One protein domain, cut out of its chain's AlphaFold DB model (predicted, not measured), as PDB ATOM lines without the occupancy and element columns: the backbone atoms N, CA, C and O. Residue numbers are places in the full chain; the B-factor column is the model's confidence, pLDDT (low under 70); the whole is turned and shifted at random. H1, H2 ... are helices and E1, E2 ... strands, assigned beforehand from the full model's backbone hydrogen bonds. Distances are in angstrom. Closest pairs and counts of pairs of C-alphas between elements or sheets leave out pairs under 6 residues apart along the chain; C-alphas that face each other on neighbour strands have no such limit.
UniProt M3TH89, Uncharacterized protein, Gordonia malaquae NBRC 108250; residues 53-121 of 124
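What this domain is: This is residues 53 to 121 of the 124 residues of an uncharacterized protein of Gordonia malaquae NBRC 108250 (UniProt M3TH89). A small three-stranded sheet, E1, E3 and E2, forms one end of an elongated body, and three crossed helices make the rest. H1 lies in the middle, H2 runs from the end of E3 away from the sheet, and H3 packs on both H1 and H2. The printed part has 69 residues, in the order H1, E1, E2, E3, H2, H3; the sheet, E1 E3 E2, is mixed, and the class is mixed, helices and strands. It is compact, with a radius of gyration of the C-alphas of 11.0 A and spans of 34 by 22 by 21 A.

How they stand to each other: Inner strand E3, residues 89 to 93, is parallel to E1, residues 75 to 79, with N 92 and O 77 2.8 A apart, within hydrogen-bond range. E3 and E2, residues 84 to 86, form an antiparallel hairpin, with N 84 and O 91 at 2.8 A. H1, residues 53 to 65, is on the sheet but only grazes it, with residues 55 to 63. H2, residues 94 to 108, touches H1, closest at the C-alphas of Ala 62 and Gly 100, 4.4 A; at 73 degrees they are only just about perpendicular. H3, residues 114 to 120, touches H2 at a steep tilt of 55 degrees, opposite ways, with the C-alphas of Glu 98 and Ala 114 closest at 5.5 A. In H1, H2 and H3 every O i to N i+4 pair is within hydrogen-bond range.

Where its parts are: H1 begins at C-alpha 53 (-14.126, -24.034, -12.625) and is 19.1 A long; E1 measures 12.9 A, E2 6.5 A and E3 12.8 A. H2 is 21.1 A long; H3, 9.9 A, ends at C-alpha 120 (-18.660, -15.521, -13.417).

The domain as a whole: The C-alphas farthest apart, of Gly 87 and Gly 109, are 33.7 A apart. The printed part has no cut, no link is long, and no printed residue is under 70 in pLDDT.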
ATOM      1  N   GLY A  53     -15.170 -23.277 -11.929       95.44
ATOM      2  CA  GLY A  53     -14.126 -24.034 -12.625       95.44
ATOM      3  C   GLY A  53     -14.168 -23.820 -14.138       95.44
ATOM      4  O   GLY A  53     -13.130 -23.578 -14.744       95.44
ATOM      5  N   GLN A  54     -15.368 -23.840 -14.726       96.75
ATOM      6  CA  GLN A  54     -15.547 -23.572 -16.154       96.75
ATOM      7  C   GLN A  54     -15.143 -22.139 -16.505       96.75
ATOM      8  O   GLN A  54     -14.380 -21.967 -17.440       96.75
ATOM      9  N   ALA A  55     -15.560 -21.136 -15.724       97.75
ATOM     10  CA  ALA A  55     -15.163 -19.745 -15.952       97.75
ATOM     11  C   ALA A  55     -13.634 -19.572 -15.942       97.75
ATOM     12  O   ALA A  55     -13.074 -18.919 -16.812       97.75
ATOM     13  N   GLN A  56     -12.936 -20.197 -14.986       97.81
ATOM     14  CA  GLN A  56     -11.471 -20.144 -14.926       97.81
ATOM     15  C   GLN A  56     -10.815 -20.812 -16.138       97.81
ATOM     16  O   GLN A  56      -9.832 -20.287 -16.652       97.81
ATOM     17  N   GLN A  57     -11.343 -21.954 -16.586       97.06
ATOM     18  CA  GLN A  57     -10.818 -22.640 -17.763       97.06
ATOM     19  C   GLN A  57     -11.068 -21.830 -19.037       97.06
ATOM     20  O   GLN A  57     -10.121 -21.523 -19.746       97.06
ATOM     21  N   THR A  58     -12.308 -21.399 -19.273       97.19
ATOM     22  CA  THR A  58     -12.676 -20.604 -20.451       97.19
ATOM     23  C   THR A  58     -11.892 -19.295 -20.515       97.19
ATOM     24  O   THR A  58     -11.395 -18.936 -21.576       97.19
ATOM     25  N   ALA A  59     -11.704 -18.606 -19.385       97.75
ATOM     26  CA  ALA A  59     -10.876 -17.406 -19.342       97.75
ATOM     27  C   ALA A  59      -9.404 -17.700 -19.658       97.75
ATOM     28  O   ALA A  59      -8.769 -16.923 -20.361       97.75
ATOM     29  N   ARG A  60      -8.851 -18.818 -19.171       97.50
ATOM     30  CA  ARG A  60      -7.478 -19.228 -19.499       97.50
ATOM     31  C   ARG A  60      -7.320 -19.498 -20.990       97.50
ATOM     32  O   ARG A  60      -6.377 -18.994 -21.587       97.50
ATOM     33  N   ASP A  61      -8.252 -20.245 -21.570       96.19
ATOM     34  CA  ASP A  61      -8.229 -20.590 -22.989       96.19
ATOM     35  C   ASP A  61      -8.340 -19.323 -23.852       96.19
ATOM     36  O   ASP A  61      -7.537 -19.128 -24.760       96.19
ATOM     37  N   ALA A  62      -9.249 -18.404 -23.509       96.62
ATOM     38  CA  ALA A  62      -9.392 -17.110 -24.179       96.62
ATOM     39  C   ALA A  62      -8.115 -16.250 -24.088       96.62
ATOM     40  O   ALA A  62      -7.648 -15.702 -25.085       96.62
ATOM     41  N   LEU A  63      -7.505 -16.154 -22.903       97.19
ATOM     42  CA  LEU A  63      -6.259 -15.406 -22.697       97.19
ATOM     43  C   LEU A  63      -5.077 -16.012 -23.476       97.19
ATOM     44  O   LEU A  63      -4.216 -15.269 -23.955       97.19
ATOM     45  N   ALA A  64      -5.051 -17.335 -23.658       96.94
ATOM     46  CA  ALA A  64      -4.011 -18.010 -24.429       96.94
ATOM     47  C   ALA A  64      -4.005 -17.579 -25.908       96.94
ATOM     48  O   ALA A  64      -2.925 -17.429 -26.481       96.94
ATOM     49  N   PHE A  65      -5.168 -17.282 -26.507       95.62
ATOM     50  CA  PHE A  65      -5.245 -16.748 -27.878       95.62
ATOM     51  C   PHE A  65      -4.594 -15.366 -28.026       95.62
ATOM     52  O   PHE A  65      -4.066 -15.048 -29.087       95.62
ATOM     53  N   MET A  66      -4.523 -14.583 -26.947       95.19
ATOM     54  CA  MET A  66      -3.782 -13.317 -26.913       95.19
ATOM     55  C   MET A  66      -2.297 -13.477 -26.546       95.19
ATOM     56  O   MET A  66      -1.608 -12.492 -26.279       95.19
ATOM     57  N   GLY A  67      -1.793 -14.711 -26.467       95.31
ATOM     58  CA  GLY A  67      -0.421 -15.000 -26.050       95.31
ATOM     59  C   GLY A  67      -0.182 -14.882 -24.541       95.31
ATOM     60  O   GLY A  67       0.970 -14.826 -24.107       95.31
ATOM     61  N   ILE A  68      -1.240 -14.848 -23.724       96.06
ATOM     62  CA  ILE A  68      -1.141 -14.852 -22.260       96.06
ATOM     63  C   ILE A  68      -1.302 -16.297 -21.775       96.06
ATOM     64  O   ILE A  68      -2.390 -16.741 -21.418       96.06
ATOM     65  N   ASP A  69      -0.192 -17.033 -21.762       95.12
ATOM     66  CA  ASP A  69      -0.159 -18.431 -21.322       95.12
ATOM     67  C   ASP A  69      -0.064 -18.529 -19.787       95.12
ATOM     68  O   ASP A  69       0.900 -18.074 -19.155       95.12
ATOM     69  N   LEU A  70      -1.104 -19.094 -19.170       94.88
ATOM     70  CA  LEU A  70      -1.228 -19.267 -17.727       94.88
ATOM     71  C   LEU A  70      -1.297 -20.753 -17.390       94.88
ATOM     72  O   LEU A  70      -2.105 -21.489 -17.942       94.88
ATOM     73  N   THR A  71      -0.536 -21.186 -16.387       91.94
ATOM     74  CA  THR A  71      -0.600 -22.577 -15.923       91.94
ATOM     75  C   THR A  71      -1.974 -22.916 -15.329       91.94
ATOM     76  O   THR A  71      -2.628 -22.048 -14.742       91.94
ATOM     77  N   ASP A  72      -2.379 -24.191 -15.381       83.56
ATOM     78  CA  ASP A  72      -3.691 -24.686 -14.911       83.56
ATOM     79  C   ASP A  72      -4.033 -24.330 -13.452       83.56
ATOM     80  O   ASP A  72      -5.199 -24.225 -13.074       83.56
ATOM     81  N   GLY A  73      -3.016 -24.097 -12.617       87.31
ATOM     82  CA  GLY A  73      -3.177 -23.681 -11.220       87.31
ATOM     83  C   GLY A  73      -3.253 -22.167 -10.995       87.31
ATOM     84  O   GLY A  73      -3.464 -21.734  -9.861       87.31
ATOM     85  N   THR A  74      -3.048 -21.353 -12.033       95.31
ATOM     86  CA  THR A  74      -3.108 -19.893 -11.921       95.31
ATOM     87  C   THR A  74      -4.563 -19.461 -11.848       95.31
ATOM     88  O   THR A  74      -5.344 -19.716 -12.765       95.31
ATOM     89  N   ARG A  75      -4.920 -18.797 -10.745       96.69
ATOM     90  CA  ARG A  75      -6.253 -18.223 -10.557       96.69
ATOM     91  C   ARG A  75      -6.361 -16.909 -11.322       96.69
ATOM     92  O   ARG A  75      -5.532 -16.031 -11.123       96.69
ATOM     93  N   ILE A  76      -7.397 -16.762 -12.132       98.12
ATOM     94  CA  ILE A  76      -7.719 -15.525 -12.842       98.12
ATOM     95  C   ILE A  76      -8.699 -14.719 -11.988       98.12
ATOM     96  O   ILE A  76      -9.688 -15.266 -11.492       98.12
ATOM     97  N   VAL A  77      -8.398 -13.442 -11.778       97.88
ATOM     98  CA  VAL A  77      -9.212 -12.501 -10.997       97.88
ATOM     99  C   VAL A  77      -9.340 -11.204 -11.787       97.88
ATOM    100  O   VAL A  77      -8.368 -10.770 -12.397       97.88
ATOM    101  N   LEU A  78     -10.525 -10.609 -11.802       98.31
ATOM    102  CA  LEU A  78     -10.792  -9.352 -12.482       98.31
ATOM    103  C   LEU A  78     -10.357  -8.150 -11.643       98.31
ATOM    104  O   LEU A  78     -10.456  -8.171 -10.418       98.31
ATOM    105  N   THR A  79      -9.916  -7.090 -12.314       97.19
ATOM    106  CA  THR A  79      -9.604  -5.792 -11.707       97.19
ATOM    107  C   THR A  79     -10.054  -4.640 -12.598       97.19
ATOM    108  O   THR A  79     -10.091  -4.760 -13.825       97.19
ATOM    109  N   ASP A  80     -10.323  -3.500 -11.971       94.75
ATOM    110  CA  ASP A  80     -10.416  -2.179 -12.596       94.75
ATOM    111  C   ASP A  80      -9.056  -1.446 -12.650       94.75
ATOM    112  O   ASP A  80      -8.936  -0.382 -13.257       94.75
ATOM    113  N   GLY A  81      -8.018  -2.013 -12.027       93.69
ATOM    114  CA  GLY A  81      -6.674  -1.456 -11.956       93.69
ATOM    115  C   GLY A  81      -5.685  -2.060 -12.957       93.69
ATOM    116  O   GLY A  81      -5.986  -2.355 -14.113       93.69
ATOM    117  N   VAL A  82      -4.437  -2.217 -12.505       93.88
ATOM    118  CA  VAL A  82      -3.335  -2.707 -13.344       93.88
ATOM    119  C   VAL A  82      -3.375  -4.228 -13.460       93.88
ATOM    120  O   VAL A  82      -3.200  -4.935 -12.459       93.88
ATOM    121  N   ALA A  83      -3.531  -4.711 -14.692       96.00
ATOM    122  CA  ALA A  83      -3.466  -6.125 -15.033       96.00
ATOM    123  C   ALA A  83      -2.036  -6.687 -14.957       96.00
ATOM    124  O   ALA A  83      -1.046  -5.974 -15.134       96.00
ATOM    125  N   GLY A  84      -1.926  -7.992 -14.718       95.81
ATOM    126  CA  GLY A  84      -0.668  -8.721 -14.683       95.81
ATOM    127  C   GLY A  84      -0.606  -9.776 -13.585       95.81
ATOM    128  O   GLY A  84      -1.556 -10.035 -12.846       95.81
ATOM    129  N   ARG A  85       0.554 -10.420 -13.469       95.31
ATOM    130  CA  ARG A  85       0.756 -11.485 -12.489       95.31
ATOM    131  C   ARG A  85       0.909 -10.912 -11.078       95.31
ATOM    132  O   ARG A  85       1.819 -10.125 -10.829       95.31
ATOM    133  N   ARG A  86       0.071 -11.366 -10.140       93.44
ATOM    134  CA  ARG A  86       0.153 -11.039  -8.706       93.44
ATOM    135  C   ARG A  86       0.237 -12.322  -7.883       93.44
ATOM    136  O   ARG A  86      -0.756 -12.993  -7.601       93.44
ATOM    137  N   GLY A  87       1.460 -12.700  -7.515       89.88
ATOM    138  CA  GLY A  87       1.726 -13.938  -6.781       89.88
ATOM    139  C   GLY A  87       1.264 -15.182  -7.553       89.88
ATOM    140  O   GLY A  87       1.814 -15.510  -8.606       89.88
ATOM    141  N   ARG A  88       0.265 -15.891  -7.007       89.69
ATOM    142  CA  ARG A  88      -0.330 -17.105  -7.604       89.69
ATOM    143  C   ARG A  88      -1.544 -16.827  -8.498       89.69
ATOM    144  O   ARG A  88      -2.113 -17.771  -9.044       89.69
ATOM    145  N   ALA A  89      -1.947 -15.566  -8.626       95.88
ATOM    146  CA  ALA A  89      -3.041 -15.154  -9.485       95.88
ATOM    147  C   ALA A  89      -2.529 -14.376 -10.703       95.88
ATOM    148  O   ALA A  89      -1.473 -13.736 -10.666       95.88
ATOM    149  N   TYR A  90      -3.306 -14.427 -11.775       97.69
ATOM    150  CA  TYR A  90      -3.252 -13.455 -12.849       97.69
ATOM    151  C   TYR A  90      -4.431 -12.511 -12.676       97.69
ATOM    152  O   TYR A  90      -5.580 -12.948 -12.602       97.69
ATOM    153  N   VAL A  91      -4.131 -11.226 -12.574       97.75
ATOM    154  CA  VAL A  91      -5.141 -10.190 -12.479       97.75
ATOM    155  C   VAL A  91      -5.393  -9.674 -13.889       97.75
ATOM    156  O   VAL A  91      -4.485  -9.126 -14.510       97.75
ATOM    157  N   ALA A  92      -6.593  -9.904 -14.404       97.69
ATOM    158  CA  ALA A  92      -7.010  -9.498 -15.737       97.69
ATOM    159  C   ALA A  92      -7.921  -8.275 -15.646       97.69
ATOM    160  O   ALA A  92      -8.736  -8.172 -14.731       97.69
ATOM    161  N   ASN A  93      -7.815  -7.359 -16.600       97.12
ATOM    162  CA  ASN A  93      -8.868  -6.364 -16.786       97.12
ATOM    163  C   ASN A  93      -9.984  -6.938 -17.679       97.12
ATOM    164  O   ASN A  93      -9.790  -7.936 -18.375       97.12
ATOM    165  N   VAL A  94     -11.155  -6.300 -17.660       97.38
ATOM    166  CA  VAL A  94     -12.306  -6.710 -18.485       97.38
ATOM    167  C   VAL A  94     -11.953  -6.728 -19.976       97.38
ATOM    168  O   VAL A  94     -12.212  -7.724 -20.647       97.38
ATOM    169  N   GLY A  95     -11.252  -5.699 -20.463       97.00
ATOM    170  CA  GLY A  95     -10.866  -5.595 -21.873       97.00
ATOM    171  C   GLY A  95      -9.977  -6.741 -22.369       97.00
ATOM    172  O   GLY A  95     -10.049  -7.112 -23.535       97.00
ATOM    173  N   GLN A  96      -9.163  -7.351 -21.504       97.25
ATOM    174  CA  GLN A  96      -8.390  -8.546 -21.841       97.25
ATOM    175  C   GLN A  96      -9.282  -9.776 -22.008       97.25
ATOM    176  O   GLN A  96      -9.015 -10.607 -22.870       97.25
ATOM    177  N   ILE A  97     -10.333  -9.915 -21.199       97.81
ATOM    178  CA  ILE A  97     -11.283 -11.019 -21.362       97.81
ATOM    179  C   ILE A  97     -12.072 -10.842 -22.659       97.81
ATOM    180  O   ILE A  97     -12.151 -11.782 -23.443       97.81
ATOM    181  N   GLU A  98     -12.580  -9.639 -22.921       97.94
ATOM    182  CA  GLU A  98     -13.301  -9.316 -24.160       97.94
ATOM    183  C   GLU A  98     -12.434  -9.565 -25.399       97.94
ATOM    184  O   GLU A  98     -12.852 -10.267 -26.318       97.94
ATOM    185  N   ALA A  99     -11.198  -9.055 -25.401       98.00
ATOM    186  CA  ALA A  99     -10.268  -9.259 -26.506       98.00
ATOM    187  C   ALA A  99      -9.898 -10.742 -26.684       98.00
ATOM    188  O   ALA A  99      -9.858 -11.224 -27.810       98.00
ATOM    189  N   GLY A 100      -9.690 -11.492 -25.598       97.62
ATOM    190  CA  GLY A 100      -9.404 -12.927 -25.681       97.62
ATOM    191  C   GLY A 100     -10.575 -13.745 -26.224       97.62
ATOM    192  O   GLY A 100     -10.369 -14.677 -26.999       97.62
ATOM    193  N   VAL A 101     -11.807 -13.388 -25.854       97.81
ATOM    194  CA  VAL A 101     -13.026 -14.008 -26.394       97.81
ATOM    195  C   VAL A 101     -13.194 -13.690 -27.883       97.81
ATOM    196  O   VAL A 101     -13.549 -14.576 -28.660       97.81
ATOM    197  N   GLU A 102     -12.894 -12.461 -28.302       98.06
ATOM    198  CA  GLU A 102     -12.929 -12.096 -29.719       98.06
ATOM    199  C   GLU A 102     -11.863 -12.850 -30.527       98.06
ATOM    200  O   GLU A 102     -12.181 -13.438 -31.559       98.06
ATOM    201  N   GLU A 103     -10.621 -12.932 -30.041       97.81
ATOM    202  CA  GLU A 103      -9.566 -13.716 -30.700       97.81
ATOM    203  C   GLU A 103      -9.920 -15.211 -30.767       97.81
ATOM    204  O   GLU A 103      -9.762 -15.844 -31.814       97.81
ATOM    205  N   HIS A 104     -10.488 -15.777 -29.696       96.75
ATOM    206  CA  HIS A 104     -11.026 -17.140 -29.707       96.75
ATOM    207  C   HIS A 104     -12.036 -17.337 -30.843       96.75
ATOM    208  O   HIS A 104     -11.930 -18.306 -31.600       96.75
ATOM    209  N   ARG A 105     -12.993 -16.415 -30.998       97.31
ATOM    210  CA  ARG A 105     -14.003 -16.457 -32.066       97.31
ATOM    211  C   ARG A 105     -13.369 -16.379 -33.448       97.31
ATOM    212  O   ARG A 105     -13.769 -17.126 -34.339       97.31
ATOM    213  N   LEU A 106     -12.379 -15.510 -33.636       97.56
ATOM    214  CA  LEU A 106     -11.683 -15.351 -34.913       97.56
ATOM    215  C   LEU A 106     -10.879 -16.598 -35.302       97.56
ATOM    216  O   LEU A 106     -10.826 -16.942 -36.483       97.56
ATOM    217  N   VAL A 107     -10.283 -17.294 -34.330       97.12
ATOM    218  CA  VAL A 107      -9.465 -18.489 -34.588       97.12
ATOM    219  C   VAL A 107     -10.305 -19.758 -34.737       97.12
ATOM    220  O   VAL A 107     -10.021 -20.584 -35.604       97.12
ATOM    221  N   THR A 108     -11.328 -19.938 -33.902       95.94
ATOM    222  CA  THR A 108     -12.103 -21.192 -33.823       95.94
ATOM    223  C   THR A 108     -13.432 -21.135 -34.578       95.94
ATOM    224  O   THR A 108     -13.972 -22.174 -34.955       95.94
ATOM    225  N   GLY A 109     -13.975 -19.935 -34.802       96.81
ATOM    226  CA  GLY A 109     -15.345 -19.723 -35.272       96.81
ATOM    227  C   GLY A 109     -16.417 -19.878 -34.185       96.81
ATOM    228  O   GLY A 109     -17.588 -19.603 -34.451       96.81
ATOM    229  N   GLU A 110     -16.055 -20.292 -32.968       96.00
ATOM    230  CA  GLU A 110     -16.987 -20.482 -31.855       96.00
ATOM    231  C   GLU A 110     -17.224 -19.167 -31.100       96.00
ATOM    232  O   GLU A 110     -16.288 -18.442 -30.758       96.00
ATOM    233  N   THR A 111     -18.492 -18.857 -30.820       95.81
ATOM    234  CA  THR A 111     -18.881 -17.636 -30.100       95.81
ATOM    235  C   THR A 111     -19.127 -17.944 -28.627       95.81
ATOM    236  O   THR A 111     -19.786 -18.926 -28.288       95.81
ATOM    237  N   ILE A 112     -18.587 -17.093 -27.758       96.12
ATOM    238  CA  ILE A 112     -18.759 -17.136 -26.307       96.12
ATOM    239  C   ILE A 112     -19.173 -15.734 -25.852       96.12
ATOM    240  O   ILE A 112     -18.650 -14.747 -26.366       96.12
ATOM    241  N   SER A 113     -20.090 -15.632 -24.891       97.88
ATOM    242  CA  SER A 113     -20.434 -14.359 -24.264       97.88
ATOM    243  C   SER A 113     -19.324 -13.938 -23.300       97.88
ATOM    244  O   SER A 113     -19.053 -14.602 -22.291       97.88
ATOM    245  N   ALA A 114     -18.682 -12.809 -23.606       97.56
ATOM    246  CA  ALA A 114     -17.731 -12.183 -22.699       97.56
ATOM    247  C   ALA A 114     -18.429 -11.738 -21.406       97.56
ATOM    248  O   ALA A 114     -17.884 -11.958 -20.326       97.56
ATOM    249  N   ASP A 115     -19.651 -11.207 -21.496       98.19
ATOM    250  CA  ASP A 115     -20.421 -10.736 -20.342       98.19
ATOM    251  C   ASP A 115     -20.711 -11.867 -19.351       98.19
ATOM    252  O   ASP A 115     -20.442 -11.726 -18.153       98.19
ATOM    253  N   ALA A 116     -21.167 -13.022 -19.843       97.88
ATOM    254  CA  ALA A 116     -21.395 -14.203 -19.011       97.88
ATOM    255  C   ALA A 116     -20.107 -14.658 -18.302       97.88
ATOM    256  O   ALA A 116     -20.112 -15.013 -17.116       97.88
ATOM    257  N   LEU A 117     -18.975 -14.627 -19.014       98.00
ATOM    258  CA  LEU A 117     -17.673 -14.996 -18.465       98.00
ATOM    259  C   LEU A 117     -17.187 -13.991 -17.407       98.00
ATOM    260  O   LEU A 117     -16.748 -14.400 -16.330       98.00
ATOM    261  N   ILE A 118     -17.305 -12.690 -17.678       98.06
ATOM    262  CA  ILE A 118     -16.921 -11.595 -16.776       98.06
ATOM    263  C   ILE A 118     -17.728 -11.661 -15.477       98.06
ATOM    264  O   ILE A 118     -17.157 -11.568 -14.389       98.06
ATOM    265  N   GLN A 119     -19.040 -11.885 -15.568       96.69
ATOM    266  CA  GLN A 119     -19.909 -12.020 -14.395       96.69
ATOM    267  C   GLN A 119     -19.550 -13.233 -13.524       96.69
ATOM    268  O   GLN A 119     -19.751 -13.214 -12.306       96.69
ATOM    269  N   ALA A 120     -19.015 -14.296 -14.126       97.25
ATOM    270  CA  ALA A 120     -18.660 -15.521 -13.417       97.25
ATOM    271  C   ALA A 120     -17.263 -15.491 -12.772       97.25
ATOM    272  O   ALA A 120     -16.985 -16.288 -11.863       97.25
ATOM    273  N   LEU A 121     -16.370 -14.607 -13.227       97.69
ATOM    274  CA  LEU A 121     -15.020 -14.476 -12.687       97.69
ATOM    275  C   LEU A 121     -15.014 -13.695 -11.357       97.69
ATOM    276  O   LEU A 121     -15.795 -12.767 -11.155       97.69
TER     277      LEU A 121